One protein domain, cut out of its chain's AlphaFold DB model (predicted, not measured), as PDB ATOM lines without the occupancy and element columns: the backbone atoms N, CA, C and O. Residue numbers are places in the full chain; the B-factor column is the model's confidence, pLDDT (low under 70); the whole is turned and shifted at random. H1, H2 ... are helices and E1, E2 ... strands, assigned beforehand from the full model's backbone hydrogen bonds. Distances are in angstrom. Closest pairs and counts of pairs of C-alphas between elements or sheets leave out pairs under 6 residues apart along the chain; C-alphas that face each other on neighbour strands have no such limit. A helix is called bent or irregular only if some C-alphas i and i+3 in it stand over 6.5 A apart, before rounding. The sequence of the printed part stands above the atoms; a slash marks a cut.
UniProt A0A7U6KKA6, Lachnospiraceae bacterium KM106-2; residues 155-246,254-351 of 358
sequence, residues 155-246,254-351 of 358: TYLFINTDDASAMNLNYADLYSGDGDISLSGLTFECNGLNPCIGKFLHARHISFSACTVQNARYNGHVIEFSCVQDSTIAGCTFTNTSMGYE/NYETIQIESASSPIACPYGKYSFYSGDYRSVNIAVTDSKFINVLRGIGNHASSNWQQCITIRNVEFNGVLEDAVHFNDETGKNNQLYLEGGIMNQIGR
ATOM      1  N   THR A 155      -6.286  34.433  -2.796       79.38
ATOM      2  CA  THR A 155      -5.777  34.780  -4.132       79.38
ATOM      3  C   THR A 155      -6.880  35.471  -4.937       79.38
ATOM      4  O   THR A 155      -8.011  35.542  -4.463       79.38
ATOM      5  N   TYR A 156      -6.589  36.008  -6.120       83.00
ATOM      6  CA  TYR A 156      -7.630  36.552  -6.997       83.00
ATOM      7  C   TYR A 156      -8.573  35.459  -7.522       83.00
ATOM      8  O   TYR A 156      -8.189  34.293  -7.600       83.00
ATOM      9  N   LEU A 157      -9.815  35.826  -7.851       90.06
ATOM     10  CA  LEU A 157     -10.825  34.870  -8.316       90.06
ATOM     11  C   LEU A 157     -10.758  34.631  -9.827       90.06
ATOM     12  O   LEU A 157     -10.768  33.479 -10.247       90.06
ATOM     13  N   PHE A 158     -10.680  35.692 -10.626       92.06
ATOM     14  CA  PHE A 158     -10.677  35.601 -12.082       92.06
ATOM     15  C   PHE A 158      -9.453  36.252 -12.709       92.06
ATOM     16  O   PHE A 158      -8.960  37.271 -12.221       92.06
ATOM     17  N   ILE A 159      -9.003  35.671 -13.818       87.31
ATOM     18  CA  ILE A 159      -7.969  36.227 -14.686       87.31
ATOM     19  C   ILE A 159      -8.273  35.924 -16.154       87.31
ATOM     20  O   ILE A 159      -8.837  34.880 -16.468       87.31
ATOM     21  N   ASN A 160      -7.905  36.819 -17.067       87.31
ATOM     22  CA  ASN A 160      -8.177  36.697 -18.506       87.31
ATOM     23  C   ASN A 160      -6.925  36.395 -19.357       87.31
ATOM     24  O   ASN A 160      -6.927  36.574 -20.574       87.31
ATOM     25  N   THR A 161      -5.840  35.968 -18.715       78.38
ATOM     26  CA  THR A 161      -4.603  35.516 -19.361       78.38
ATOM     27  C   THR A 161      -3.929  34.453 -18.494       78.38
ATOM     28  O   THR A 161      -4.221  34.333 -17.304       78.38
ATOM     29  N   ASP A 162      -3.032  33.674 -19.089       71.62
ATOM     30  CA  ASP A 162      -2.180  32.711 -18.393       71.62
ATOM     31  C   ASP A 162      -0.726  32.804 -18.878       71.62
ATOM     32  O   ASP A 162      -0.416  33.573 -19.793       71.62
ATOM     33  N   ASP A 163       0.181  32.063 -18.230       65.31
ATOM     34  CA  ASP A 163       1.616  32.140 -18.520       65.31
ATOM     35  C   ASP A 163       1.924  31.709 -19.968       65.31
ATOM     36  O   ASP A 163       2.801  32.289 -20.606       65.31
ATOM     37  N   ALA A 164       1.199  30.723 -20.511       65.38
ATOM     38  CA  ALA A 164       1.426  30.207 -21.859       65.38
ATOM     39  C   ALA A 164       0.902  31.172 -22.932       65.38
ATOM     40  O   ALA A 164       1.611  31.464 -23.896       65.38
ATOM     41  N   SER A 165      -0.309  31.710 -22.752       66.38
ATOM     42  CA  SER A 165      -0.864  32.767 -23.598       66.38
ATOM     43  C   SER A 165       0.053  33.984 -23.602       66.38
ATOM     44  O   SER A 165       0.395  34.463 -24.678       66.38
ATOM     45  N   ALA A 166       0.519  34.428 -22.429       64.06
ATOM     46  CA  ALA A 166       1.398  35.587 -22.301       64.06
ATOM     47  C   ALA A 166       2.763  35.392 -22.989       64.06
ATOM     48  O   ALA A 166       3.284  36.333 -23.583       64.06
ATOM     49  N   MET A 167       3.335  34.183 -22.947       64.06
ATOM     50  CA  MET A 167       4.593  33.861 -23.638       64.06
ATOM     51  C   MET A 167       4.467  33.837 -25.167       64.06
ATOM     52  O   MET A 167       5.442  34.117 -25.859       64.06
ATOM     53  N   ASN A 168       3.288  33.504 -25.695       57.19
ATOM     54  CA  ASN A 168       3.041  33.374 -27.135       57.19
ATOM     55  C   ASN A 168       2.601  34.683 -27.807       57.19
ATOM     56  O   ASN A 168       2.310  34.689 -29.005       57.19
ATOM     57  N   LEU A 169       2.536  35.788 -27.063       56.31
ATOM     58  CA  LEU A 169       2.134  37.079 -27.600       56.31
ATOM     59  C   LEU A 169       3.166  37.589 -28.606       56.31
ATOM     60  O   LEU A 169       4.244  38.060 -28.254       56.31
ATOM     61  N   ASN A 170       2.810  37.498 -29.884       49.09
ATOM     62  CA  ASN A 170       3.509  38.165 -30.970       49.09
ATOM     63  C   ASN A 170       2.826  39.526 -31.169       49.09
ATOM     64  O   ASN A 170       1.757  39.598 -31.769       49.09
ATOM     65  N   TYR A 171       3.404  40.579 -30.585       48.88
ATOM     66  CA  TYR A 171       2.858  41.935 -30.380       48.88
ATOM     67  C   TYR A 171       2.559  42.758 -31.659       48.88
ATOM     68  O   TYR A 171       2.696  43.978 -31.661       48.88
ATOM     69  N   ALA A 172       2.167  42.117 -32.762       45.69
ATOM     70  CA  ALA A 172       1.624  42.801 -33.934       45.69
ATOM     71  C   ALA A 172       0.196  43.329 -33.681       45.69
ATOM     72  O   ALA A 172      -0.178  44.351 -34.253       45.69
ATOM     73  N   ASP A 173      -0.554  42.690 -32.774       50.62
ATOM     74  CA  ASP A 173      -1.874  43.125 -32.315       50.62
ATOM     75  C   ASP A 173      -1.777  43.653 -30.870       50.62
ATOM     76  O   ASP A 173      -1.307  42.967 -29.965       50.62
ATOM     77  N   LEU A 174      -2.206  44.900 -30.647       51.25
ATOM     78  CA  LEU A 174      -1.998  45.668 -29.402       51.25
ATOM     79  C   LEU A 174      -2.713  45.100 -28.149       51.25
ATOM     80  O   LEU A 174      -2.462  45.571 -27.037       51.25
ATOM     81  N   TYR A 175      -3.603  44.114 -28.315       59.28
ATOM     82  CA  TYR A 175      -4.444  43.524 -27.265       59.28
ATOM     83  C   TYR A 175      -4.530  42.015 -27.447       59.28
ATOM     84  O   TYR A 175      -4.813  41.539 -28.545       59.28
ATOM     85  N   SER A 176      -4.299  41.269 -26.373       62.97
ATOM     86  CA  SER A 176      -4.148  39.817 -26.449       62.97
ATOM     87  C   SER A 176      -4.607  39.041 -25.217       62.97
ATOM     88  O   SER A 176      -4.621  37.811 -25.240       62.97
ATOM     89  N   GLY A 177      -5.007  39.740 -24.155       73.44
ATOM     90  CA  GLY A 177      -5.832  39.139 -23.121       73.44
ATOM     91  C   GLY A 177      -7.255  38.981 -23.635       73.44
ATOM     92  O   GLY A 177      -7.739  39.779 -24.444       73.44
ATOM     93  N   ASP A 178      -7.941  37.951 -23.156       83.44
ATOM     94  CA  ASP A 178      -9.311  37.705 -23.580       83.44
ATOM     95  C   ASP A 178     -10.244  38.828 -23.111       83.44
ATOM     96  O   ASP A 178     -10.196  39.256 -21.953       83.44
ATOM     97  N   GLY A 179     -11.073  39.307 -24.040       89.62
ATOM     98  CA  GLY A 179     -12.049  40.378 -23.853       89.62
ATOM     99  C   GLY A 179     -13.489  39.919 -24.081       89.62
ATOM    100  O   GLY A 179     -13.756  38.725 -24.206       89.62
ATOM    101  N   ASP A 180     -14.422  40.866 -24.153       96.44
ATOM    102  CA  ASP A 180     -15.863  40.592 -24.266       96.44
ATOM    103  C   ASP A 180     -16.369  39.742 -23.081       96.44
ATOM    104  O   ASP A 180     -17.033  38.721 -23.250       96.44
ATOM    105  N   ILE A 181     -15.992  40.135 -21.862       98.12
ATOM    106  CA  ILE A 181     -16.336  39.422 -20.626       98.12
ATOM    107  C   ILE A 181     -17.296  40.282 -19.815       98.12
ATOM    108  O   ILE A 181     -17.015  41.452 -19.547       98.12
ATOM    109  N   SER A 182     -18.412  39.704 -19.375       98.44
ATOM    110  CA  SER A 182     -19.376  40.403 -18.523       98.44
ATOM    111  C   SER A 182     -19.704  39.634 -17.252       98.44
ATOM    112  O   SER A 182     -19.794  38.408 -17.251       98.44
ATOM    113  N   LEU A 183     -19.875  40.366 -16.154       98.62
ATOM    114  CA  LEU A 183     -20.341  39.852 -14.874       98.62
ATOM    115  C   LEU A 183     -21.518  40.708 -14.403       98.62
ATOM    116  O   LEU A 183     -21.385  41.928 -14.286       98.62
ATOM    117  N   SER A 184     -22.667  40.085 -14.138       98.62
ATOM    118  CA  SER A 184     -23.908  40.794 -13.821       98.62
ATOM    119  C   SER A 184     -24.666  40.205 -12.631       98.62
ATOM    120  O   SER A 184     -24.842  38.991 -12.545       98.62
ATOM    121  N   GLY A 185     -25.128  41.056 -11.711       98.44
ATOM    122  CA  GLY A 185     -26.043  40.694 -10.615       98.44
ATOM    123  C   GLY A 185     -25.450  39.805  -9.514       98.44
ATOM    124  O   GLY A 185     -26.159  39.393  -8.599       98.44
ATOM    125  N   LEU A 186     -24.157  39.477  -9.582       98.25
ATOM    126  CA  LEU A 186     -23.502  38.544  -8.663       98.25
ATOM    127  C   LEU A 186     -23.080  39.222  -7.356       98.25
ATOM    128  O   LEU A 186     -22.540  40.330  -7.356       98.25
ATOM    129  N   THR A 187     -23.233  38.506  -6.240       98.56
ATOM    130  CA  THR A 187     -22.554  38.860  -4.986       98.56
ATOM    131  C   THR A 187     -21.254  38.075  -4.854       98.56
ATOM    132  O   THR A 187     -21.257  36.850  -4.905       98.56
ATOM    133  N   PHE A 188     -20.143  38.763  -4.628       98.19
ATOM    134  CA  PHE A 188     -18.839  38.196  -4.322       98.19
ATOM    135  C   PHE A 188     -18.547  38.364  -2.833       98.19
ATOM    136  O   PHE A 188     -18.359  39.473  -2.335       98.19
ATOM    137  N   GLU A 189     -18.505  37.244  -2.125       96.88
ATOM    138  CA  GLU A 189     -18.186  37.176  -0.705       96.88
ATOM    139  C   GLU A 189     -16.720  36.779  -0.535       96.88
ATOM    140  O   GLU A 189     -16.302  35.684  -0.927       96.88
ATOM    141  N   CYS A 190     -15.919  37.694   0.011       93.19
ATOM    142  CA  CYS A 190     -14.487  37.487   0.161       93.19
ATOM    143  C   CYS A 190     -14.123  36.671   1.409       93.19
ATOM    144  O   CYS A 190     -12.988  36.211   1.472       93.19
ATOM    145  N   ASN A 191     -15.031  36.455   2.375       91.94
ATOM    146  CA  ASN A 191     -14.808  35.666   3.599       91.94
ATOM    147  C   ASN A 191     -13.557  36.068   4.400       91.94
ATOM    148  O   ASN A 191     -12.869  35.220   4.972       91.94
ATOM    149  N   GLY A 192     -13.205  37.351   4.416       87.38
ATOM    150  CA  GLY A 192     -11.966  37.796   5.046       87.38
ATOM    151  C   GLY A 192     -10.708  37.248   4.352       87.38
ATOM    152  O   GLY A 192      -9.701  36.968   5.005       87.38
ATOM    153  N   LEU A 193     -10.754  37.077   3.033       86.50
ATOM    154  CA  LEU A 193      -9.607  36.759   2.182       86.50
ATOM    155  C   LEU A 193      -9.263  37.967   1.298       86.50
ATOM    156  O   LEU A 193      -9.846  39.045   1.441       86.50
ATOM    157  N   ASN A 194      -8.310  37.775   0.385       84.00
ATOM    158  CA  ASN A 194      -7.941  38.711  -0.667       84.00
ATOM    159  C   ASN A 194      -9.185  39.342  -1.331       84.00
ATOM    160  O   ASN A 194     -10.061  38.589  -1.772       84.00
ATOM    161  N   PRO A 195      -9.264  40.677  -1.476       88.19
ATOM    162  CA  PRO A 195     -10.399  41.341  -2.121       88.19
ATOM    163  C   PRO A 195     -10.505  41.098  -3.635       88.19
ATOM    164  O   PRO A 195     -11.591  41.236  -4.188       88.19
ATOM    165  N   CYS A 196      -9.420  40.719  -4.314       89.62
ATOM    166  CA  CYS A 196      -9.360  40.697  -5.775       89.62
ATOM    167  C   CYS A 196     -10.308  39.650  -6.371       89.62
ATOM    168  O   CYS A 196     -10.117  38.442  -6.199       89.62
ATOM    169  N   ILE A 197     -11.350  40.093  -7.064       93.88
ATOM    170  CA  ILE A 197     -12.265  39.209  -7.789       93.88
ATOM    171  C   ILE A 197     -11.896  39.099  -9.265       93.88
ATOM    172  O   ILE A 197     -12.240  38.102  -9.889       93.88
ATOM    173  N   GLY A 198     -11.163  40.063  -9.819       91.44
ATOM    174  CA  GLY A 198     -10.801  40.042 -11.229       91.44
ATOM    175  C   GLY A 198      -9.532  40.820 -11.526       91.44
ATOM    176  O   GLY A 198      -9.417  41.991 -11.169       91.44
ATOM    177  N   LYS A 199      -8.606  40.156 -12.215       87.88
ATOM    178  CA  LYS A 199      -7.381  40.741 -12.751       87.88
ATOM    179  C   LYS A 199      -7.441  40.661 -14.276       87.88
ATOM    180  O   LYS A 199      -7.323  39.572 -14.837       87.88
ATOM    181  N   PHE A 200      -7.677  41.791 -14.935       88.81
ATOM    182  CA  PHE A 200      -7.851  41.861 -16.386       88.81
ATOM    183  C   PHE A 200      -6.698  42.619 -17.017       88.81
ATOM    184  O   PHE A 200      -6.427  43.771 -16.675       88.81
ATOM    185  N   LEU A 201      -6.018  41.953 -17.942       82.62
ATOM    186  CA  LEU A 201      -4.808  42.450 -18.574       82.62
ATOM    187  C   LEU A 201      -4.988  42.461 -20.090       82.62
ATOM    188  O   LEU A 201      -5.498  41.486 -20.639       82.62
ATOM    189  N   HIS A 202      -4.564  43.539 -20.756       81.88
ATOM    190  CA  HIS A 202      -4.519  43.641 -22.225       81.88
ATOM    191  C   HIS A 202      -5.812  43.212 -22.939       81.88
ATOM    192  O   HIS A 202      -5.761  42.536 -23.965       81.88
ATOM    193  N   ALA A 203      -6.969  43.608 -22.410       85.88
ATOM    194  CA  ALA A 203      -8.273  43.202 -22.928       85.88
ATOM    195  C   ALA A 203      -9.176  44.379 -23.279       85.88
ATOM    196  O   ALA A 203      -8.895  45.532 -22.957       85.88
ATOM    197  N   ARG A 204     -10.285  44.063 -23.945       91.31
ATOM    198  CA  ARG A 204     -11.337  45.015 -24.300       91.31
ATOM    199  C   ARG A 204     -12.701  44.512 -23.850       91.31
ATOM    200  O   ARG A 204     -12.893  43.304 -23.732       91.31
ATOM    201  N   HIS A 205     -13.636  45.433 -23.640       95.38
ATOM    202  CA  HIS A 205     -15.037  45.121 -23.340       95.38
ATOM    203  C   HIS A 205     -15.218  44.228 -22.104       95.38
ATOM    204  O   HIS A 205     -15.923  43.220 -22.133       95.38
ATOM    205  N   ILE A 206     -14.567  44.597 -21.003       98.06
ATOM    206  CA  ILE A 206     -14.811  44.001 -19.693       98.06
ATOM    207  C   ILE A 206     -15.927  44.787 -19.009       98.06
ATOM    208  O   ILE A 206     -15.871  46.015 -18.916       98.06
ATOM    209  N   SER A 207     -16.950  44.096 -18.515       98.44
ATOM    210  CA  SER A 207     -18.076  44.749 -17.852       98.44
ATOM    211  C   SER A 207     -18.465  44.100 -16.530       98.44
ATOM    212  O   SER A 207     -18.555  42.881 -16.404       98.44
ATOM    213  N   PHE A 208     -18.735  44.947 -15.541       98.69
ATOM    214  CA  PHE A 208     -19.362  44.582 -14.277       98.69
ATOM    215  C   PHE A 208     -20.646  45.388 -14.133       98.69
ATOM    216  O   PHE A 208     -20.619  46.610 -14.271       98.69
ATOM    217  N   SER A 209     -21.762  44.722 -13.848       98.69
ATOM    218  CA  SER A 209     -23.059  45.382 -13.702       98.69
ATOM    219  C   SER A 209     -23.836  44.862 -12.499       98.69
ATOM    220  O   SER A 209     -24.011  43.660 -12.341       98.69
ATOM    221  N   ALA A 210     -24.318  45.760 -11.640       98.44
ATOM    222  CA  ALA A 210     -25.143  45.405 -10.481       98.44
ATOM    223  C   ALA A 210     -24.530  44.322  -9.562       98.44
ATOM    224  O   ALA A 210     -25.249  43.560  -8.915       98.44
ATOM    225  N   CYS A 211     -23.199  44.241  -9.507       98.75
ATOM    226  CA  CYS A 211     -22.488  43.293  -8.656       98.75
ATOM    227  C   CYS A 211     -22.265  43.876  -7.258       98.75
ATOM    228  O   CYS A 211     -22.076  45.081  -7.095       98.75
ATOM    229  N   THR A 212     -22.205  43.011  -6.250       98.62
ATOM    230  CA  THR A 212     -21.768  43.385  -4.896       98.62
ATOM    231  C   THR A 212     -20.473  42.663  -4.565       98.62
ATOM    232  O   THR A 212     -20.381  41.467  -4.800       98.62
ATOM    233  N   VAL A 213     -19.477  43.350  -4.007       97.88
ATOM    234  CA  VAL A 213     -18.256  42.733  -3.468       97.88
ATOM    235  C   VAL A 213     -18.099  43.127  -2.014       97.88
ATOM    236  O   VAL A 213     -18.163  44.318  -1.695       97.88
ATOM    237  N   GLN A 214     -17.901  42.141  -1.137       95.88
ATOM    238  CA  GLN A 214     -17.950  42.389   0.298       95.88
ATOM    239  C   GLN A 214     -16.997  41.560   1.161       95.88
ATOM    240  O   GLN A 214     -16.604  40.451   0.804       95.88
ATOM    241  N   ASN A 215     -16.702  42.115   2.342       92.50
ATOM    242  CA  ASN A 215     -16.079  41.448   3.493       92.50
ATOM    243  C   ASN A 215     -14.688  40.849   3.201       92.50
ATOM    244  O   ASN A 215     -14.445  39.658   3.408       92.50
ATOM    245  N   ALA A 216     -13.748  41.671   2.735       87.31
ATOM    246  CA  ALA A 216     -12.348  41.272   2.550       87.31
ATOM    247  C   ALA A 216     -11.485  41.626   3.775       87.31
ATOM    248  O   ALA A 216     -11.804  42.562   4.508       87.31
ATOM    249  N   ARG A 217     -10.375  40.899   3.995       75.12
ATOM    250  CA  ARG A 217      -9.546  41.042   5.215       75.12
ATOM    251  C   ARG A 217      -8.405  42.043   5.127       75.12
ATOM    252  O   ARG A 217      -7.909  42.459   6.158       75.12
ATOM    253  N   TYR A 218      -7.894  42.398   3.961       73.44
ATOM    254  CA  TYR A 218      -6.720  43.272   3.900       73.44
ATOM    255  C   TYR A 218      -6.772  44.194   2.695       73.44
ATOM    256  O   TYR A 218      -7.505  43.937   1.741       73.44
ATOM    257  N   ASN A 219      -5.988  45.269   2.763       70.00
ATOM    258  CA  ASN A 219      -5.889  46.253   1.695       70.00
ATOM    259  C   ASN A 219      -5.374  45.578   0.418       70.00
ATOM    260  O   ASN A 219      -4.321  44.939   0.425       70.00
ATOM    261  N   GLY A 220      -6.133  45.701  -0.663       77.31
ATOM    262  CA  GLY A 220      -5.803  45.148  -1.966       77.31
ATOM    263  C   GLY A 220      -6.831  45.590  -2.998       77.31
ATOM    264  O   GLY A 220      -7.906  46.081  -2.647       77.31
ATOM    265  N   HIS A 221      -6.504  45.392  -4.265       88.00
ATOM    266  CA  HIS A 221      -7.403  45.714  -5.363       88.00
ATOM    267  C   HIS A 221      -8.536  44.692  -5.434       88.00
ATOM    268  O   HIS A 221      -8.297  43.491  -5.327       88.00
ATOM    269  N   VAL A 222      -9.776  45.153  -5.599       93.75
ATOM    270  CA  VAL A 222     -10.925  44.282  -5.887       93.75
ATOM    271  C   VAL A 222     -10.966  43.958  -7.377       93.75
ATOM    272  O   VAL A 222     -11.188  42.807  -7.757       93.75
ATOM    273  N   ILE A 223     -10.734  44.969  -8.214       94.94
ATOM    274  CA  ILE A 223     -10.625  44.843  -9.668       94.94
ATOM    275  C   ILE A 223      -9.336  45.530 -10.108       94.94
ATOM    276  O   ILE A 223      -9.081  46.669  -9.722       94.94
ATOM    277  N   GLU A 224      -8.564  44.844 -10.943       90.25
ATOM    278  CA  GLU A 224      -7.369  45.389 -11.587       90.25
ATOM    279  C   GLU A 224      -7.580  45.417 -13.101       90.25
ATOM    280  O   GLU A 224      -7.772  44.371 -13.730       90.25
ATOM    281  N   PHE A 225      -7.560  46.617 -13.674       90.81
ATOM    282  CA  PHE A 225      -7.552  46.875 -15.109       90.81
ATOM    283  C   PHE A 225      -6.168  47.380 -15.513       90.81
ATOM    284  O   PHE A 225      -5.860  48.563 -15.362       90.81
ATOM    285  N   SER A 226      -5.346  46.484 -16.056       85.44
ATOM    286  CA  SER A 226      -4.011  46.813 -16.562       85.44
ATOM    287  C   SER A 226      -4.031  46.760 -18.094       85.44
ATOM    288  O   SER A 226      -4.145  45.687 -18.689       85.44
ATOM    289  N   CYS A 227      -3.928  47.916 -18.753       83.44
ATOM    290  CA  CYS A 227      -4.073  48.040 -20.214       83.44
ATOM    291  C   CYS A 227      -5.416  47.523 -20.751       83.44
ATOM    292  O   CYS A 227      -5.455  46.788 -21.738       83.44
ATOM    293  N   VAL A 228      -6.518  47.887 -20.098       88.50
ATOM    294  CA  VAL A 228      -7.867  47.496 -20.527       88.50
ATOM    295  C   VAL A 228      -8.514  48.627 -21.330       88.50
ATOM    296  O   VAL A 228      -8.304  49.798 -21.016       88.50
ATOM    297  N   GLN A 229      -9.300  48.309 -22.361       89.94
ATOM    298  CA  GLN A 229     -10.061  49.317 -23.110       89.94
ATOM    299  C   GLN A 229     -11.566  49.084 -23.119       89.94
ATOM    300  O   GLN A 229     -12.036  47.954 -22.978       89.94
ATOM    301  N   ASP A 230     -12.312  50.171 -23.316       93.81
ATOM    302  CA  ASP A 230     -13.741  50.153 -23.639       93.81
ATOM    303  C   ASP A 230     -14.549  49.326 -22.627       93.81
ATOM    304  O   ASP A 230     -15.297  48.418 -22.979       93.81
ATOM    305  N   SER A 231     -14.315  49.577 -21.339       97.31
ATOM    306  CA  SER A 231     -14.776  48.716 -20.243       97.31
ATOM    307  C   SER A 231     -15.547  49.503 -19.192       97.31
ATOM    308  O   SER A 231     -15.342  50.703 -19.012       97.31
ATOM    309  N   THR A 232     -16.484  48.843 -18.510       98.19
ATOM    310  CA  THR A 232     -17.460  49.522 -17.646       98.19
ATOM    311  C   THR A 232     -17.687  48.795 -16.325       98.19
ATOM    312  O   THR A 232     -17.809  47.577 -16.278       98.19
ATOM    313  N   ILE A 233     -17.816  49.556 -15.243       98.69
ATOM    314  CA  ILE A 233     -18.270  49.091 -13.931       98.69
ATOM    315  C   ILE A 233     -19.485  49.946 -13.562       98.69
ATOM    316  O   ILE A 233     -19.346  51.147 -13.348       98.69
ATOM    317  N   ALA A 234     -20.682  49.362 -13.548       98.25
ATOM    318  CA  ALA A 234     -21.937  50.103 -13.426       98.25
ATOM    319  C   ALA A 234     -22.866  49.518 -12.358       98.25
ATOM    320  O   ALA A 234     -23.096  48.312 -12.319       98.25
ATOM    321  N   GLY A 235     -23.459  50.354 -11.503       98.19
ATOM    322  CA  GLY A 235     -24.435  49.868 -10.519       98.19
ATOM    323  C   GLY A 235     -23.842  48.973  -9.425       98.19
ATOM    324  O   GLY A 235     -24.591  48.277  -8.743       98.19
ATOM    325  N   CYS A 236     -22.515  48.914  -9.286       98.75
ATOM    326  CA  CYS A 236     -21.851  47.974  -8.388       98.75
ATOM    327  C   CYS A 236     -21.723  48.538  -6.970       98.75
ATOM    328  O   CYS A 236     -21.590  49.744  -6.776       98.75
ATOM    329  N   THR A 237     -21.705  47.662  -5.968       98.44
ATOM    330  CA  THR A 237     -21.423  48.025  -4.573       98.44
ATOM    331  C   THR A 237     -20.162  47.325  -4.089       98.44
ATOM    332  O   THR A 237     -20.074  46.102  -4.105       98.44
ATOM    333  N   PHE A 238     -19.200  48.102  -3.605       97.19
ATOM    334  CA  PHE A 238     -17.984  47.630  -2.957       97.19
ATOM    335  C   PHE A 238     -18.063  48.010  -1.484       97.19
ATOM    336  O   PHE A 238     -18.093  49.197  -1.157       97.19
ATOM    337  N   THR A 239     -18.147  47.029  -0.588       94.69
ATOM    338  CA  THR A 239     -18.333  47.303   0.840       94.69
ATOM    339  C   THR A 239     -17.409  46.483   1.720       94.69
ATOM    340  O   THR A 239     -17.258  45.284   1.521       94.69
ATOM    341  N   ASN A 240     -16.785  47.105   2.721       90.12
ATOM    342  CA  ASN A 240     -15.921  46.399   3.672       90.12
ATOM    343  C   ASN A 240     -14.807  45.598   2.957       90.12
ATOM    344  O   ASN A 240     -14.459  44.486   3.359       90.12
ATOM    345  N   THR A 241     -14.260  46.137   1.865       85.19
ATOM    346  CA  THR A 241     -13.219  45.488   1.044       85.19
ATOM    347  C   THR A 241     -11.804  45.771   1.563       85.19
ATOM    348  O   THR A 241     -10.816  45.494   0.889       85.19
ATOM    349  N   SER A 242     -11.689  46.326   2.772       70.62
ATOM    350  CA  SER A 242     -10.423  46.707   3.410       70.62
ATOM    351  C   SER A 242     -10.452  46.465   4.928       70.62
ATOM    352  O   SER A 242      -9.937  47.265   5.707       70.62
ATOM    353  N   MET A 243     -11.090  45.380   5.391       55.81
ATOM    354  CA  MET A 243     -11.268  45.125   6.826       55.81
ATOM    355  C   MET A 243     -10.165  44.251   7.418       55.81
ATOM    356  O   MET A 243     -10.343  43.064   7.667       55.81
ATOM    357  N   GLY A 244      -9.028  44.872   7.705       49.66
ATOM    358  CA  GLY A 244      -7.991  44.290   8.564       49.66
ATOM    359  C   GLY A 244      -6.874  45.261   8.868       49.66
ATOM    360  O   GLY A 244      -5.714  44.867   8.970       49.66
ATOM    361  N   TYR A 245      -7.243  46.528   9.053       44.97
ATOM    362  CA  TYR A 245      -6.453  47.443   9.857       44.97
ATOM    363  C   TYR A 245      -6.449  46.902  11.295       44.97
ATOM    364  O   TYR A 245      -7.236  47.316  12.146       44.97
ATOM    365  N   GLU A 246      -5.604  45.905  11.565       42.50
ATOM    366  CA  GLU A 246      -5.140  45.694  12.924       42.50
ATOM    367  C   GLU A 246      -4.442  46.990  13.340       42.50
ATOM    368  O   GLU A 246      -3.455  47.432  12.749       42.50
ATOM    369  N   ASN A 254      -0.697  51.823  -0.974       72.50
ATOM    370  CA  ASN A 254      -1.192  51.996  -2.322       72.50
ATOM    371  C   ASN A 254      -2.162  50.904  -2.842       72.50
ATOM    372  O   ASN A 254      -1.773  50.064  -3.646       72.50
ATOM    373  N   TYR A 255      -3.414  50.886  -2.378       80.44
ATOM    374  CA  TYR A 255      -4.405  49.892  -2.799       80.44
ATOM    375  C   TYR A 255      -5.773  50.516  -3.066       80.44
ATOM    376  O   TYR A 255      -6.595  50.683  -2.164       80.44
ATOM    377  N   GLU A 256      -6.024  50.833  -4.332       86.94
ATOM    378  CA  GLU A 256      -7.321  51.264  -4.845       86.94
ATOM    379  C   GLU A 256      -8.279  50.076  -4.968       86.94
ATOM    380  O   GLU A 256      -7.891  49.025  -5.471       86.94
ATOM    381  N   THR A 257      -9.540  50.230  -4.550       92.12
ATOM    382  CA  THR A 257     -10.569  49.189  -4.737       92.12
ATOM    383  C   THR A 257     -10.687  48.812  -6.215       92.12
ATOM    384  O   THR A 257     -10.727  47.628  -6.546       92.12
ATOM    385  N   ILE A 258     -10.695  49.808  -7.104       94.50
ATOM    386  CA  ILE A 258     -10.579  49.618  -8.553       94.50
ATOM    387  C   ILE A 258      -9.274  50.260  -9.012       94.50
ATOM    388  O   ILE A 258      -9.153  51.487  -8.995       94.50
ATOM    389  N   GLN A 259      -8.327  49.436  -9.449       91.56
ATOM    390  CA  GLN A 259      -7.088  49.903 -10.057       91.56
ATOM    391  C   GLN A 259      -7.241  49.994 -11.574       91.56
ATOM    392  O   GLN A 259      -7.674  49.038 -12.216       91.56
ATOM    393  N   ILE A 260      -6.875  51.139 -12.144       89.56
ATOM    394  CA  ILE A 260      -6.858  51.402 -13.584       89.56
ATOM    395  C   ILE A 260      -5.470  51.914 -13.948       89.56
ATOM    396  O   ILE A 260      -5.106  53.050 -13.640       89.56
ATOM    397  N   GLU A 261      -4.686  51.083 -14.617       82.81
ATOM    398  CA  GLU A 261      -3.266  51.349 -14.819       82.81
ATOM    399  C   GLU A 261      -2.757  50.962 -16.208       82.81
ATOM    400  O   GLU A 261      -3.411  50.266 -16.997       82.81
ATOM    401  N   SER A 262      -1.540  51.428 -16.485       78.44
ATOM    402  CA  SER A 262      -0.694  50.889 -17.541       78.44
ATOM    403  C   SER A 262       0.042  49.647 -17.052       78.44
ATOM    404  O   SER A 262       0.357  49.507 -15.873       78.44
ATOM    405  N   ALA A 263       0.385  48.760 -17.976       71.38
ATOM    406  CA  ALA A 263       1.337  47.700 -17.713       71.38
ATOM    407  C   ALA A 263       2.735  48.316 -17.872       71.38
ATOM    408  O   ALA A 263       3.284  48.376 -18.965       71.38
ATOM    409  N   SER A 264       3.250  48.881 -16.784       57.56
ATOM    410  CA  SER A 264       4.471  49.698 -16.764       57.56
ATOM    411  C   SER A 264       5.735  48.917 -16.398       57.56
ATOM    412  O   SER A 264       6.853  49.356 -16.662       57.56
ATOM    413  N   SER A 265       5.573  47.764 -15.747       57.72
ATOM    414  CA  SER A 265       6.673  46.983 -15.189       57.72
ATOM    415  C   SER A 265       6.237  45.543 -14.904       57.72
ATOM    416  O   SER A 265       5.099  45.334 -14.466       57.72
ATOM    417  N   PRO A 266       7.146  44.552 -15.025       55.66
ATOM    418  CA  PRO A 266       6.886  43.174 -14.597       55.66
ATOM    419  C   PRO A 266       6.576  43.040 -13.094       55.66
ATOM    420  O   PRO A 266       6.143  41.979 -12.642       55.66
ATOM    421  N   ILE A 267       6.815  44.101 -12.312       51.19
ATOM    422  CA  ILE A 267       6.461  44.190 -10.890       51.19
ATOM    423  C   ILE A 267       4.979  44.551 -10.700       51.19
ATOM    424  O   ILE A 267       4.355  44.021  -9.787       51.19
ATOM    425  N   ALA A 268       4.412  45.412 -11.551       51.19
ATOM    426  CA  ALA A 268       3.000  45.814 -11.490       51.19
ATOM    427  C   ALA A 268       2.089  44.801 -12.214       51.19
ATOM    428  O   ALA A 268       1.006  44.455 -11.750       51.19
ATOM    429  N   CYS A 269       2.583  44.227 -13.315       56.81
ATOM    430  CA  CYS A 269       1.898  43.210 -14.103       56.81
ATOM    431  C   CYS A 269       2.744  41.917 -14.135       56.81
ATOM    432  O   CYS A 269       3.794  41.905 -14.776       56.81
ATOM    433  N   PRO A 270       2.311  40.800 -13.511       51.59
ATOM    434  CA  PRO A 270       3.085  39.551 -13.454       51.59
ATOM    435  C   PRO A 270       3.471  38.965 -14.813       51.59
ATOM    436  O   PRO A 270       4.513  38.319 -14.955       51.59
ATOM    437  N   TYR A 271       2.627  39.203 -15.813       57.16
ATOM    438  CA  TYR A 271       2.818  38.771 -17.199       57.16
ATOM    439  C   TYR A 271       3.728  39.702 -17.986       57.16
ATOM    440  O   TYR A 271       4.182  39.377 -19.076       57.16
ATOM    441  N   GLY A 272       4.087  40.810 -17.361       52.97
ATOM    442  CA  GLY A 272       5.001  41.796 -17.852       52.97
ATOM    443  C   GLY A 272       6.375  41.335 -18.262       52.97
ATOM    444  O   GLY A 272       6.986  41.879 -19.171       52.97
ATOM    445  N   LYS A 273       6.871  40.297 -17.590       52.03
ATOM    446  CA  LYS A 273       8.157  39.674 -17.921       52.03
ATOM    447  C   LYS A 273       8.130  38.973 -19.287       52.03
ATOM    448  O   LYS A 273       9.190  38.667 -19.822       52.03
ATOM    449  N   TYR A 274       6.937  38.709 -19.819       52.41
ATOM    450  CA  TYR A 274       6.704  38.113 -21.132       52.41
ATOM    451  C   TYR A 274       6.299  39.154 -22.188       52.41
ATOM    452  O   TYR A 274       6.074  38.791 -23.342       52.41
ATOM    453  N   SER A 275       6.223  40.440 -21.819       50.47
ATOM    454  CA  SER A 275       5.784  41.521 -22.703       50.47
ATOM    455  C   SER A 275       6.790  42.650 -22.839       50.47
ATOM    456  O   SER A 275       7.321  43.149 -21.850       50.47
ATOM    457  N   PHE A 276       7.016  43.098 -24.076       48.44
ATOM    458  CA  PHE A 276       7.749  44.334 -24.337       48.44
ATOM    459  C   PHE A 276       6.849  45.537 -24.060       48.44
ATOM    460  O   PHE A 276       5.788  45.690 -24.661       48.44
ATOM    461  N   TYR A 277       7.303  46.407 -23.165       54.38
ATOM    462  CA  TYR A 277       6.573  47.594 -22.747       54.38
ATOM    463  C   TYR A 277       6.974  48.820 -23.567       54.38
ATOM    464  O   TYR A 277       8.131  49.235 -23.546       54.38
ATOM    465  N   SER A 278       6.012  49.415 -24.270       52.06
ATOM    466  CA  SER A 278       6.101  50.767 -24.826       52.06
ATOM    467  C   SER A 278       5.185  51.730 -24.060       52.06
ATOM    468  O   SER A 278       4.297  51.323 -23.308       52.06
ATOM    469  N   GLY A 279       5.383  53.032 -24.273       52.62
ATOM    470  CA  GLY A 279       4.548  54.097 -23.707       52.62
ATOM    471  C   GLY A 279       3.070  54.086 -24.148       52.62
ATOM    472  O   GLY A 279       2.286  54.906 -23.676       52.62
ATOM    473  N   ASP A 280       2.685  53.177 -25.051       59.72
ATOM    474  CA  ASP A 280       1.345  53.105 -25.649       59.72
ATOM    475  C   ASP A 280       0.388  52.170 -24.896       59.72
ATOM    476  O   ASP A 280      -0.829  52.239 -25.085       59.72
ATOM    477  N   TYR A 281       0.907  51.305 -24.022       72.94
ATOM    478  CA  TYR A 281       0.098  50.354 -23.264       72.94
ATOM    479  C   TYR A 281      -0.488  51.035 -22.025       72.94
ATOM    480  O   TYR A 281       0.183  51.194 -21.006       72.94
ATOM    481  N   ARG A 282      -1.744  51.470 -22.130       78.75
ATOM    482  CA  ARG A 282      -2.519  52.128 -21.066       78.75
ATOM    483  C   ARG A 282      -3.969  51.679 -21.095       78.75
ATOM    484  O   ARG A 282      -4.443  51.158 -22.108       78.75
ATOM    485  N   SER A 283      -4.675  51.916 -19.999       85.75
ATOM    486  CA  SER A 283      -6.121  51.759 -19.973       85.75
ATOM    487  C   SER A 283      -6.805  52.966 -20.625       85.75
ATOM    488  O   SER A 283      -6.392  54.114 -20.427       85.75
ATOM    489  N   VAL A 284      -7.822  52.705 -21.451       86.62
ATOM    490  CA  VAL A 284      -8.504  53.724 -22.270       86.62
ATOM    491  C   VAL A 284     -10.012  53.519 -22.247       86.62
ATOM    492  O   VAL A 284     -10.473  52.396 -22.395       86.62
ATOM    493  N   ASN A 285     -10.789  54.598 -22.149       89.88
ATOM    494  CA  ASN A 285     -12.252  54.542 -22.222       89.88
ATOM    495  C   ASN A 285     -12.841  53.599 -21.158       89.88
ATOM    496  O   ASN A 285     -13.511  52.609 -21.458       89.88
ATOM    497  N   ILE A 286     -12.525  53.895 -19.897       93.75
ATOM    498  CA  ILE A 286     -13.043  53.157 -18.745       93.75
ATOM    499  C   ILE A 286     -14.106  54.003 -18.063       93.75
ATOM    500  O   ILE A 286     -13.855  55.157 -17.711       93.75
ATOM    501  N   ALA A 287     -15.275  53.418 -17.831       94.69
ATOM    502  CA  ALA A 287     -16.366  54.072 -17.127       94.69
ATOM    503  C   ALA A 287     -16.671  53.365 -15.800       94.69
ATOM    504  O   ALA A 287     -16.955  52.171 -15.777       94.69
ATOM    505  N   VAL A 288     -16.674  54.108 -14.695       96.25
ATOM    506  CA  VAL A 288     -17.209  53.660 -13.404       96.25
ATOM    507  C   VAL A 288     -18.419  54.518 -13.077       96.25
ATOM    508  O   VAL A 288     -18.298  55.727 -12.879       96.25
ATOM    509  N   THR A 289     -19.607  53.919 -13.070       94.00
ATOM    510  CA  THR A 289     -20.862  54.672 -12.995       94.00
ATOM    511  C   THR A 289     -21.857  54.105 -11.999       94.00
ATOM    512  O   THR A 289     -21.869  52.901 -11.744       94.00
ATOM    513  N   ASP A 290     -22.681  54.977 -11.414       96.00
ATOM    514  CA  ASP A 290     -23.847  54.605 -10.600       96.00
ATOM    515  C   ASP A 290     -23.503  53.578  -9.489       96.00
ATOM    516  O   ASP A 290     -24.294  52.704  -9.153       96.00
ATOM    517  N   SER A 291     -22.276  53.646  -8.957       97.94
ATOM    518  CA  SER A 291     -21.677  52.638  -8.068       97.94
ATOM    519  C   SER A 291     -21.443  53.189  -6.660       97.94
ATOM    520  O   SER A 291     -21.417  54.401  -6.451       97.94
ATOM    521  N   LYS A 292     -21.252  52.301  -5.682       97.19
ATOM    522  CA  LYS A 292     -21.084  52.652  -4.267       97.19
ATOM    523  C   LYS A 292     -19.821  52.044  -3.680       97.19
ATOM    524  O   LYS A 292     -19.557  50.863  -3.875       97.19
ATOM    525  N   PHE A 293     -19.097  52.834  -2.901       94.00
ATOM    526  CA  PHE A 293     -17.923  52.428  -2.134       94.00
ATOM    527  C   PHE A 293     -18.189  52.726  -0.663       94.00
ATOM    528  O   PHE A 293     -18.399  53.882  -0.298       94.00
ATOM    529  N   ILE A 294     -18.217  51.689   0.170       92.44
ATOM    530  CA  ILE A 294     -18.622  51.777   1.574       92.44
ATOM    531  C   ILE A 294     -17.535  51.152   2.451       92.44
ATOM    532  O   ILE A 294     -17.303  49.949   2.363       92.44
ATOM    533  N   ASN A 295     -16.908  51.931   3.333       88.44
ATOM    534  CA  ASN A 295     -15.843  51.457   4.234       88.44
ATOM    535  C   ASN A 295     -14.688  50.781   3.472       88.44
ATOM    536  O   ASN A 295     -14.388  49.599   3.670       88.44
ATOM    537  N   VAL A 296     -14.068  51.530   2.561       86.62
ATOM    538  CA  VAL A 296     -12.932  51.071   1.745       86.62
ATOM    539  C   VAL A 296     -11.696  51.924   2.027       86.62
ATOM    540  O   VAL A 296     -11.822  53.068   2.458       86.62
ATOM    541  N   LEU A 297     -10.494  51.402   1.771       84.50
ATOM    542  CA  LEU A 297      -9.265  52.187   1.933       84.50
ATOM    543  C   LEU A 297      -9.206  53.339   0.920       84.50
ATOM    544  O   LEU A 297      -9.193  54.506   1.301       84.50
ATOM    545  N   ARG A 298      -9.205  52.988  -0.369       86.25
ATOM    546  CA  ARG A 298      -9.246  53.906  -1.510       86.25
ATOM    547  C   ARG A 298     -10.290  53.440  -2.516       86.25
ATOM    548  O   ARG A 298     -10.530  52.238  -2.654       86.25
ATOM    549  N   GLY A 299     -10.897  54.378  -3.229       90.50
ATOM    550  CA  GLY A 299     -11.921  54.097  -4.231       90.50
ATOM    551  C   GLY A 299     -11.341  53.645  -5.572       90.50
ATOM    552  O   GLY A 299     -11.159  52.450  -5.799       90.50
ATOM    553  N   ILE A 300     -11.090  54.591  -6.475       92.00
ATOM    554  CA  ILE A 300     -10.731  54.331  -7.881       92.00
ATOM    555  C   ILE A 300      -9.406  55.012  -8.209       92.00
ATOM    556  O   ILE A 300      -9.226  56.177  -7.857       92.00
ATOM    557  N   GLY A 301      -8.496  54.343  -8.918       88.31
ATOM    558  CA  GLY A 301      -7.236  55.002  -9.228       88.31
ATOM    559  C   GLY A 301      -6.074  54.142  -9.685       88.31
ATOM    560  O   GLY A 301      -6.257  53.035 -10.176       88.31
ATOM    561  N   ASN A 302      -4.869  54.665  -9.490       82.75
ATOM    562  CA  ASN A 302      -3.610  53.935  -9.549       82.75
ATOM    563  C   ASN A 302      -2.558  54.604  -8.656       82.75
ATOM    564  O   ASN A 302      -2.722  55.741  -8.213       82.75
ATOM    565  N   HIS A 303      -1.451  53.901  -8.437       74.88
ATOM    566  CA  HIS A 303      -0.369  54.368  -7.571       74.88
ATOM    567  C   HIS A 303       1.042  54.172  -8.147       74.88
ATOM    568  O   HIS A 303       2.010  54.630  -7.539       74.88
ATOM    569  N   ALA A 304       1.174  53.479  -9.281       66.12
ATOM    570  CA  ALA A 304       2.449  53.192  -9.936       66.12
ATOM    571  C   ALA A 304       2.254  52.978 -11.449       66.12
ATOM    572  O   ALA A 304       2.319  51.855 -11.949       66.12
ATOM    573  N   SER A 305       2.002  54.058 -12.192       62.69
ATOM    574  CA  SER A 305       1.817  53.987 -13.644       62.69
ATOM    575  C   SER A 305       2.884  54.795 -14.387       62.69
ATOM    576  O   SER A 305       3.064  55.984 -14.129       62.69
ATOM    577  N   SER A 306       3.576  54.164 -15.344       59.53
ATOM    578  CA  SER A 306       4.564  54.853 -16.194       59.53
ATOM    579  C   SER A 306       3.904  55.680 -17.300       59.53
ATOM    580  O   SER A 306       4.476  56.667 -17.765       59.53
ATOM    581  N   ASN A 307       2.696  55.281 -17.714       66.88
ATOM    582  CA  ASN A 307       1.895  55.964 -18.729       66.88
ATOM    583  C   ASN A 307       0.583  56.465 -18.123       66.88
ATOM    584  O   ASN A 307       0.020  55.827 -17.235       66.88
ATOM    585  N   TRP A 308       0.068  57.571 -18.642       74.69
ATOM    586  CA  TRP A 308      -1.220  58.128 -18.235       74.69
ATOM    587  C   TRP A 308      -2.411  57.293 -18.724       74.69
ATOM    588  O   TRP A 308      -2.328  56.653 -19.775       74.69
ATOM    589  N   GLN A 309      -3.528  57.317 -17.988       80.75
ATOM    590  CA  GLN A 309      -4.777  56.654 -18.400       80.75
ATOM    591  C   GLN A 309      -5.682  57.608 -19.185       80.75
ATOM    592  O   GLN A 309      -5.792  58.788 -18.852       80.75
ATOM    593  N   GLN A 310      -6.369  57.111 -20.215       81.56
ATOM    594  CA  GLN A 310      -7.119  57.955 -21.148       81.56
ATOM    595  C   GLN A 310      -8.636  57.766 -21.040       81.56
ATOM    596  O   GLN A 310      -9.121  56.642 -20.967       81.56
ATOM    597  N   CYS A 311      -9.396  58.863 -21.139       83.19
ATOM    598  CA  CYS A 311     -10.864  58.849 -21.183       83.19
ATOM    599  C   CYS A 311     -11.476  58.059 -20.016       83.19
ATOM    600  O   CYS A 311     -12.236  57.113 -20.220       83.19
ATOM    601  N   ILE A 312     -11.108  58.428 -18.787       87.31
ATOM    602  CA  ILE A 312     -11.637  57.788 -17.583       87.31
ATOM    603  C   ILE A 312     -12.847  58.583 -17.106       87.31
ATOM    604  O   ILE A 312     -12.752  59.775 -16.808       87.31
ATOM    605  N   THR A 313     -13.992  57.915 -17.049       87.19
ATOM    606  CA  THR A 313     -15.270  58.496 -16.641       87.19
ATOM    607  C   THR A 313     -15.669  57.944 -15.282       87.19
ATOM    608  O   THR A 313     -15.813  56.734 -15.128       87.19
ATOM    609  N   ILE A 314     -15.896  58.820 -14.306       89.31
ATOM    610  CA  ILE A 314     -16.450  58.464 -12.996       89.31
ATOM    611  C   ILE A 314     -17.714  59.300 -12.796       89.31
ATOM    612  O   ILE A 314     -17.642  60.522 -12.660       89.31
ATOM    613  N   ARG A 315     -18.883  58.653 -12.818       86.81
ATOM    614  CA  ARG A 315     -20.178  59.353 -12.820       86.81
ATOM    615  C   ARG A 315     -21.164  58.757 -11.826       86.81
ATOM    616  O   ARG A 315     -21.354  57.549 -11.816       86.81
ATOM    617  N   ASN A 316     -21.857  59.579 -11.045       89.12
ATOM    618  CA  ASN A 316     -22.850  59.133 -10.057       89.12
ATOM    619  C   ASN A 316     -22.305  58.084  -9.072       89.12
ATOM    620  O   ASN A 316     -22.974  57.099  -8.764       89.12
ATOM    621  N   VAL A 317     -21.075  58.273  -8.594       90.50
ATOM    622  CA  VAL A 317     -20.452  57.349  -7.637       90.50
ATOM    623  C   VAL A 317     -20.602  57.877  -6.211       90.50
ATOM    624  O   VAL A 317     -20.327  59.043  -5.928       90.50
ATOM    625  N   GLU A 318     -21.050  57.011  -5.306       92.94
ATOM    626  CA  GLU A 318     -21.182  57.293  -3.876       92.94
ATOM    627  C   GLU A 318     -19.954  56.762  -3.125       92.94
ATOM    628  O   GLU A 318     -19.660  55.568  -3.178       92.94
ATOM    629  N   PHE A 319     -19.259  57.633  -2.392       90.75
ATOM    630  CA  PHE A 319     -18.134  57.267  -1.530       90.75
ATOM    631  C   PHE A 319     -18.497  57.545  -0.068       90.75
ATOM    632  O   PHE A 319     -18.627  58.700   0.339       90.75
ATOM    633  N   ASN A 320     -18.644  56.492   0.731       88.62
ATOM    634  CA  ASN A 320     -19.039  56.567   2.132       88.62
ATOM    635  C   ASN A 320     -18.024  55.820   3.011       88.62
ATOM    636  O   ASN A 320     -17.794  54.629   2.830       88.62
ATOM    637  N   GLY A 321     -17.387  56.510   3.960       82.25
ATOM    638  CA  GLY A 321     -16.378  55.889   4.825       82.25
ATOM    639  C   GLY A 321     -15.101  55.458   4.089       82.25
ATOM    640  O   GLY A 321     -14.505  54.448   4.449       82.25
ATOM    641  N   VAL A 322     -14.691  56.189   3.046       83.75
ATOM    642  CA  VAL A 322     -13.364  56.005   2.431       83.75
ATOM    643  C   VAL A 322     -12.293  56.542   3.383       83.75
ATOM    644  O   VAL A 322     -12.455  57.643   3.904       83.75
ATOM    645  N   LEU A 323     -11.235  55.767   3.636       82.00
ATOM    646  CA  LEU A 323     -10.223  56.106   4.648       82.00
ATOM    647  C   LEU A 323      -9.111  57.032   4.137       82.00
ATOM    648  O   LEU A 323      -8.637  57.872   4.898       82.00
ATOM    649  N   GLU A 324      -8.678  56.858   2.887       82.31
ATOM    650  CA  GLU A 324      -7.612  57.653   2.270       82.31
ATOM    651  C   GLU A 324      -8.157  58.507   1.115       82.31
ATOM    652  O   GLU A 324      -8.559  59.648   1.328       82.31
ATOM    653  N   ASP A 325      -8.207  57.959  -0.103       82.62
ATOM    654  CA  ASP A 325      -8.582  58.695  -1.314       82.62
ATOM    655  C   ASP A 325      -9.794  58.068  -2.012       82.62
ATOM    656  O   ASP A 325      -9.792  56.888  -2.366       82.62
ATOM    657  N   ALA A 326     -10.829  58.868  -2.285       86.19
ATOM    658  CA  ALA A 326     -11.960  58.429  -3.106       86.19
ATOM    659  C   ALA A 326     -11.537  58.173  -4.565       86.19
ATOM    660  O   ALA A 326     -11.900  57.155  -5.154       86.19
ATOM    661  N   VAL A 327     -10.733  59.079  -5.129       86.69
ATOM    662  CA  VAL A 327     -10.153  58.956  -6.472       86.69
ATOM    663  C   VAL A 327      -8.706  59.449  -6.439       86.69
ATOM    664  O   VAL A 327      -8.472  60.573  -5.998       86.69
ATOM    665  N   HIS A 328      -7.754  58.640  -6.914       84.19
ATOM    666  CA  HIS A 328      -6.322  58.976  -6.925       84.19
ATOM    667  C   HIS A 328      -5.619  58.397  -8.155       84.19
ATOM    668  O   HIS A 328      -5.596  57.190  -8.325       84.19
ATOM    669  N   PHE A 329      -4.978  59.218  -8.985       80.19
ATOM    670  CA  PHE A 329      -4.135  58.734 -10.086       80.19
ATOM    671  C   PHE A 329      -2.740  59.344  -9.962       80.19
ATOM    672  O   PHE A 329      -2.601  60.567  -9.923       80.19
ATOM    673  N   ASN A 330      -1.719  58.491  -9.910       75.00
ATOM    674  CA  ASN A 330      -0.314  58.866  -9.853       75.00
ATOM    675  C   ASN A 330       0.377  58.503 -11.180       75.00
ATOM    676  O   ASN A 330       1.100  57.510 -11.275       75.00
ATOM    677  N   ASP A 331       0.110  59.303 -12.216       69.19
ATOM    678  CA  ASP A 331       0.695  59.141 -13.550       69.19
ATOM    679  C   ASP A 331       1.930  60.061 -13.705       69.19
ATOM    680  O   ASP A 331       1.820  61.287 -13.624       69.19
ATOM    681  N   GLU A 332       3.118  59.485 -13.935       55.47
ATOM    682  CA  GLU A 332       4.405  60.214 -13.900       55.47
ATOM    683  C   GLU A 332       4.698  61.086 -15.145       55.47
ATOM    684  O   GLU A 332       5.597  61.932 -15.118       55.47
ATOM    685  N   THR A 333       3.956  60.929 -16.248       48.16
ATOM    686  CA  THR A 333       4.233  61.610 -17.526       48.16
ATOM    687  C   THR A 333       3.083  62.530 -17.954       48.16
ATOM    688  O   THR A 333       1.988  62.102 -18.304       48.16
ATOM    689  N   GLY A 334       3.332  63.842 -17.887       44.19
ATOM    690  CA  GLY A 334       2.314  64.882 -18.030       44.19
ATOM    691  C   GLY A 334       1.754  65.136 -19.439       44.19
ATOM    692  O   GLY A 334       2.413  64.924 -20.455       44.19
ATOM    693  N   LYS A 335       0.576  65.781 -19.403       40.25
ATOM    694  CA  LYS A 335      -0.246  66.435 -20.446       40.25
ATOM    695  C   LYS A 335      -1.418  65.596 -20.994       40.25
ATOM    696  O   LYS A 335      -1.249  64.749 -21.859       40.25
ATOM    697  N   ASN A 336      -2.616  66.007 -20.550       42.84
ATOM    698  CA  ASN A 336      -3.973  65.659 -21.008       42.84
ATOM    699  C   ASN A 336      -4.627  64.388 -20.428       42.84
ATOM    700  O   ASN A 336      -5.200  63.595 -21.170       42.84
ATOM    701  N   ASN A 337      -4.674  64.265 -19.096       47.75
ATOM    702  CA  ASN A 337      -5.668  63.393 -18.459       47.75
ATOM    703  C   ASN A 337      -7.067  63.968 -18.704       47.75
ATOM    704  O   ASN A 337      -7.426  64.997 -18.134       47.75
ATOM    705  N   GLN A 338      -7.865  63.311 -19.542       50.75
ATOM    706  CA  GLN A 338      -9.303  63.556 -19.584       50.75
ATOM    707  C   GLN A 338      -9.968  62.679 -18.521       50.75
ATOM    708  O   GLN A 338     -10.433  61.575 -18.809       50.75
ATOM    709  N   LEU A 339      -9.932  63.158 -17.276       56.38
ATOM    710  CA  LEU A 339     -10.716  62.611 -16.175       56.38
ATOM    711  C   LEU A 339     -12.041  63.372 -16.118       56.38
ATOM    712  O   LEU A 339     -12.062  64.576 -15.860       56.38
ATOM    713  N   TYR A 340     -13.147  62.676 -16.359       52.25
ATOM    714  CA  TYR A 340     -14.481  63.255 -16.250       52.25
ATOM    715  C   TYR A 340     -15.143  62.807 -14.947       52.25
ATOM    716  O   TYR A 340     -15.399  61.616 -14.758       52.25
ATOM    717  N   LEU A 341     -15.405  63.766 -14.055       58.97
ATOM    718  CA  LEU A 341     -16.104  63.561 -12.786       58.97
ATOM    719  C   LEU A 341     -17.460  64.278 -12.843       58.97
ATOM    720  O   LEU A 341     -17.497  65.505 -12.930       58.97
ATOM    721  N   GLU A 342     -18.570  63.544 -12.771       48.69
ATOM    722  CA  GLU A 342     -19.917  64.136 -12.771       48.69
ATOM    723  C   GLU A 342     -20.853  63.425 -11.788       48.69
ATOM    724  O   GLU A 342     -21.100  62.233 -11.916       48.69
ATOM    725  N   GLY A 343     -21.434  64.173 -10.844       45.31
ATOM    726  CA  GLY A 343     -22.491  63.680  -9.953       45.31
ATOM    727  C   GLY A 343     -22.009  62.690  -8.881       45.31
ATOM    728  O   GLY A 343     -21.415  61.658  -9.168       45.31
ATOM    729  N   GLY A 344     -22.281  63.000  -7.614       44.12
ATOM    730  CA  GLY A 344     -21.952  62.157  -6.458       44.12
ATOM    731  C   GLY A 344     -21.820  62.991  -5.182       44.12
ATOM    732  O   GLY A 344     -21.396  64.146  -5.235       44.12
ATOM    733  N   ILE A 345     -22.193  62.433  -4.026       45.50
ATOM    734  CA  ILE A 345     -21.905  63.046  -2.720       45.50
ATOM    735  C   ILE A 345     -20.433  62.739  -2.409       45.50
ATOM    736  O   ILE A 345     -20.105  61.660  -1.923       45.50
ATOM    737  N   MET A 346     -19.534  63.659  -2.765       49.06
ATOM    738  CA  MET A 346     -18.083  63.512  -2.595       49.06
ATOM    739  C   MET A 346     -17.615  64.285  -1.358       49.06
ATOM    740  O   MET A 346     -17.470  65.502  -1.413       49.06
ATOM    741  N   ASN A 347     -17.381  63.595  -0.238       39.28
ATOM    742  CA  ASN A 347     -16.984  64.260   1.012       39.28
ATOM    743  C   ASN A 347     -15.465  64.430   1.203       39.28
ATOM    744  O   ASN A 347     -15.069  65.193   2.080       39.28
ATOM    745  N   GLN A 348     -14.603  63.788   0.404       41.56
ATOM    746  CA  GLN A 348     -13.145  63.967   0.475       41.56
ATOM    747  C   GLN A 348     -12.494  63.772  -0.903       41.56
ATOM    748  O   GLN A 348     -12.619  62.713  -1.513       41.56
ATOM    749  N   ILE A 349     -11.802  64.803  -1.395       46.56
ATOM    750  CA  ILE A 349     -10.959  64.753  -2.596       46.56
ATOM    751  C   ILE A 349      -9.516  65.026  -2.153       46.56
ATOM    752  O   ILE A 349      -9.210  66.120  -1.671       46.56
ATOM    753  N   GLY A 350      -8.640  64.032  -2.317       37.56
ATOM    754  CA  GLY A 350      -7.188  64.175  -2.216       37.56
ATOM    755  C   GLY A 350      -6.619  65.004  -3.374       37.56
ATOM    756  O   GLY A 350      -7.203  65.107  -4.452       37.56
ATOM    757  N   ARG A 351      -5.497  65.685  -3.126       32.94
ATOM    758  CA  ARG A 351      -4.927  66.725  -3.999       32.94
ATOM    759  C   ARG A 351      -4.389  66.149  -5.317       32.94
ATOM    760  O   ARG A 351      -3.419  65.407  -5.278       32.94
TER     761      ARG A 351
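This is residues 155 to 246 and 254 to 351 of the 358 residues of a protein of Lachnospiraceae bacterium KM106-2 (UniProt A0A7U6KKA6). The chain is wound in stacked turns, a solenoid, and its strands line up from turn to turn into three parallel sheets. Two of these, E1 E4 E7 E10 E13 E16 and E3 E6 E9 E12 E15, stand face to face as a sandwich, and the short-stranded sheet E2 E5 E8 E11 E14 closes one side between them; the small helices H1 and H2 pack together away from that third sheet. The printed part has 190 residues, with named elements in the order H1, E1 to E9, H2, E10 to E16; the class is mostly strand, though under half of the residues, 82, are in named elements. It is compact, with a radius of gyration of the C-alphas of 15.6 A and spans of 44 by 38 by 31 A.

Start at residue 155 and go on to H1, residues 163 to 167, with C-alpha 163 at (1.616, 32.140, -18.520). Find C-alpha 181 at (-16.336, 39.422, -20.626), where E1 (181 to 184) begins; then come E2 (187 to 189), E3 (198 to 201), E4 (206 to 209), E5 (212 to 214), E6 (223 to 226), E7 (229 to 234, 15.3 A), E8 (237 to 239) and E9 (256 to 261). H2 is residues 270 to 274, irregular but only just: C-alphas 270 and 273 are 6.8 A apart. Next are E10 (284 to 289, 15.5 A), E11 (292 to 294), E12 (298 to 305, 16.4 A), E13 (310 to 315, 15.6 A), E14 (318 to 320), E15 (327 to 331, 13.0 A) and E16 (339 to 342), ending at C-alpha 342, (-19.917, 64.136, -12.771).

In the six-stranded sheet, E1 and E16 are edge strands; look at N 183 and O 207, 2.9 A, between E1 and E4. E1 runs on into E2 at 92 degrees; E2 and E5 are parallel, with N 188 and O 212 at 2.7 A. In the twisted sheet E3 E6 E9 E12 E15, N 200 and O 224 are 2.8 A apart between E3 and E6, and E12 bends by 59 degrees at residue 301. H1 and H2 touch, closest at the C-alphas of Met 167 and Tyr 274, 5.4 A, and are on none of the sheets. The O i to N i+4 pair is within hydrogen-bond range in H1; H2 has 0 of 1, and 1 of 2 O i to N i+3 pairs.

The C-alphas farthest apart are those of Ala 172 and Glu 246, 47.4 A. Residues 247 to 253 are not printed, and C-alphas 246 and 254 are 17.0 A apart across this cut. Of the links printed whole, H1 to E1 is long. Mean pLDDT of the printed part is 77.4; residues 163 to 176, 264 to 280 and 331 to 351 are among those under 70.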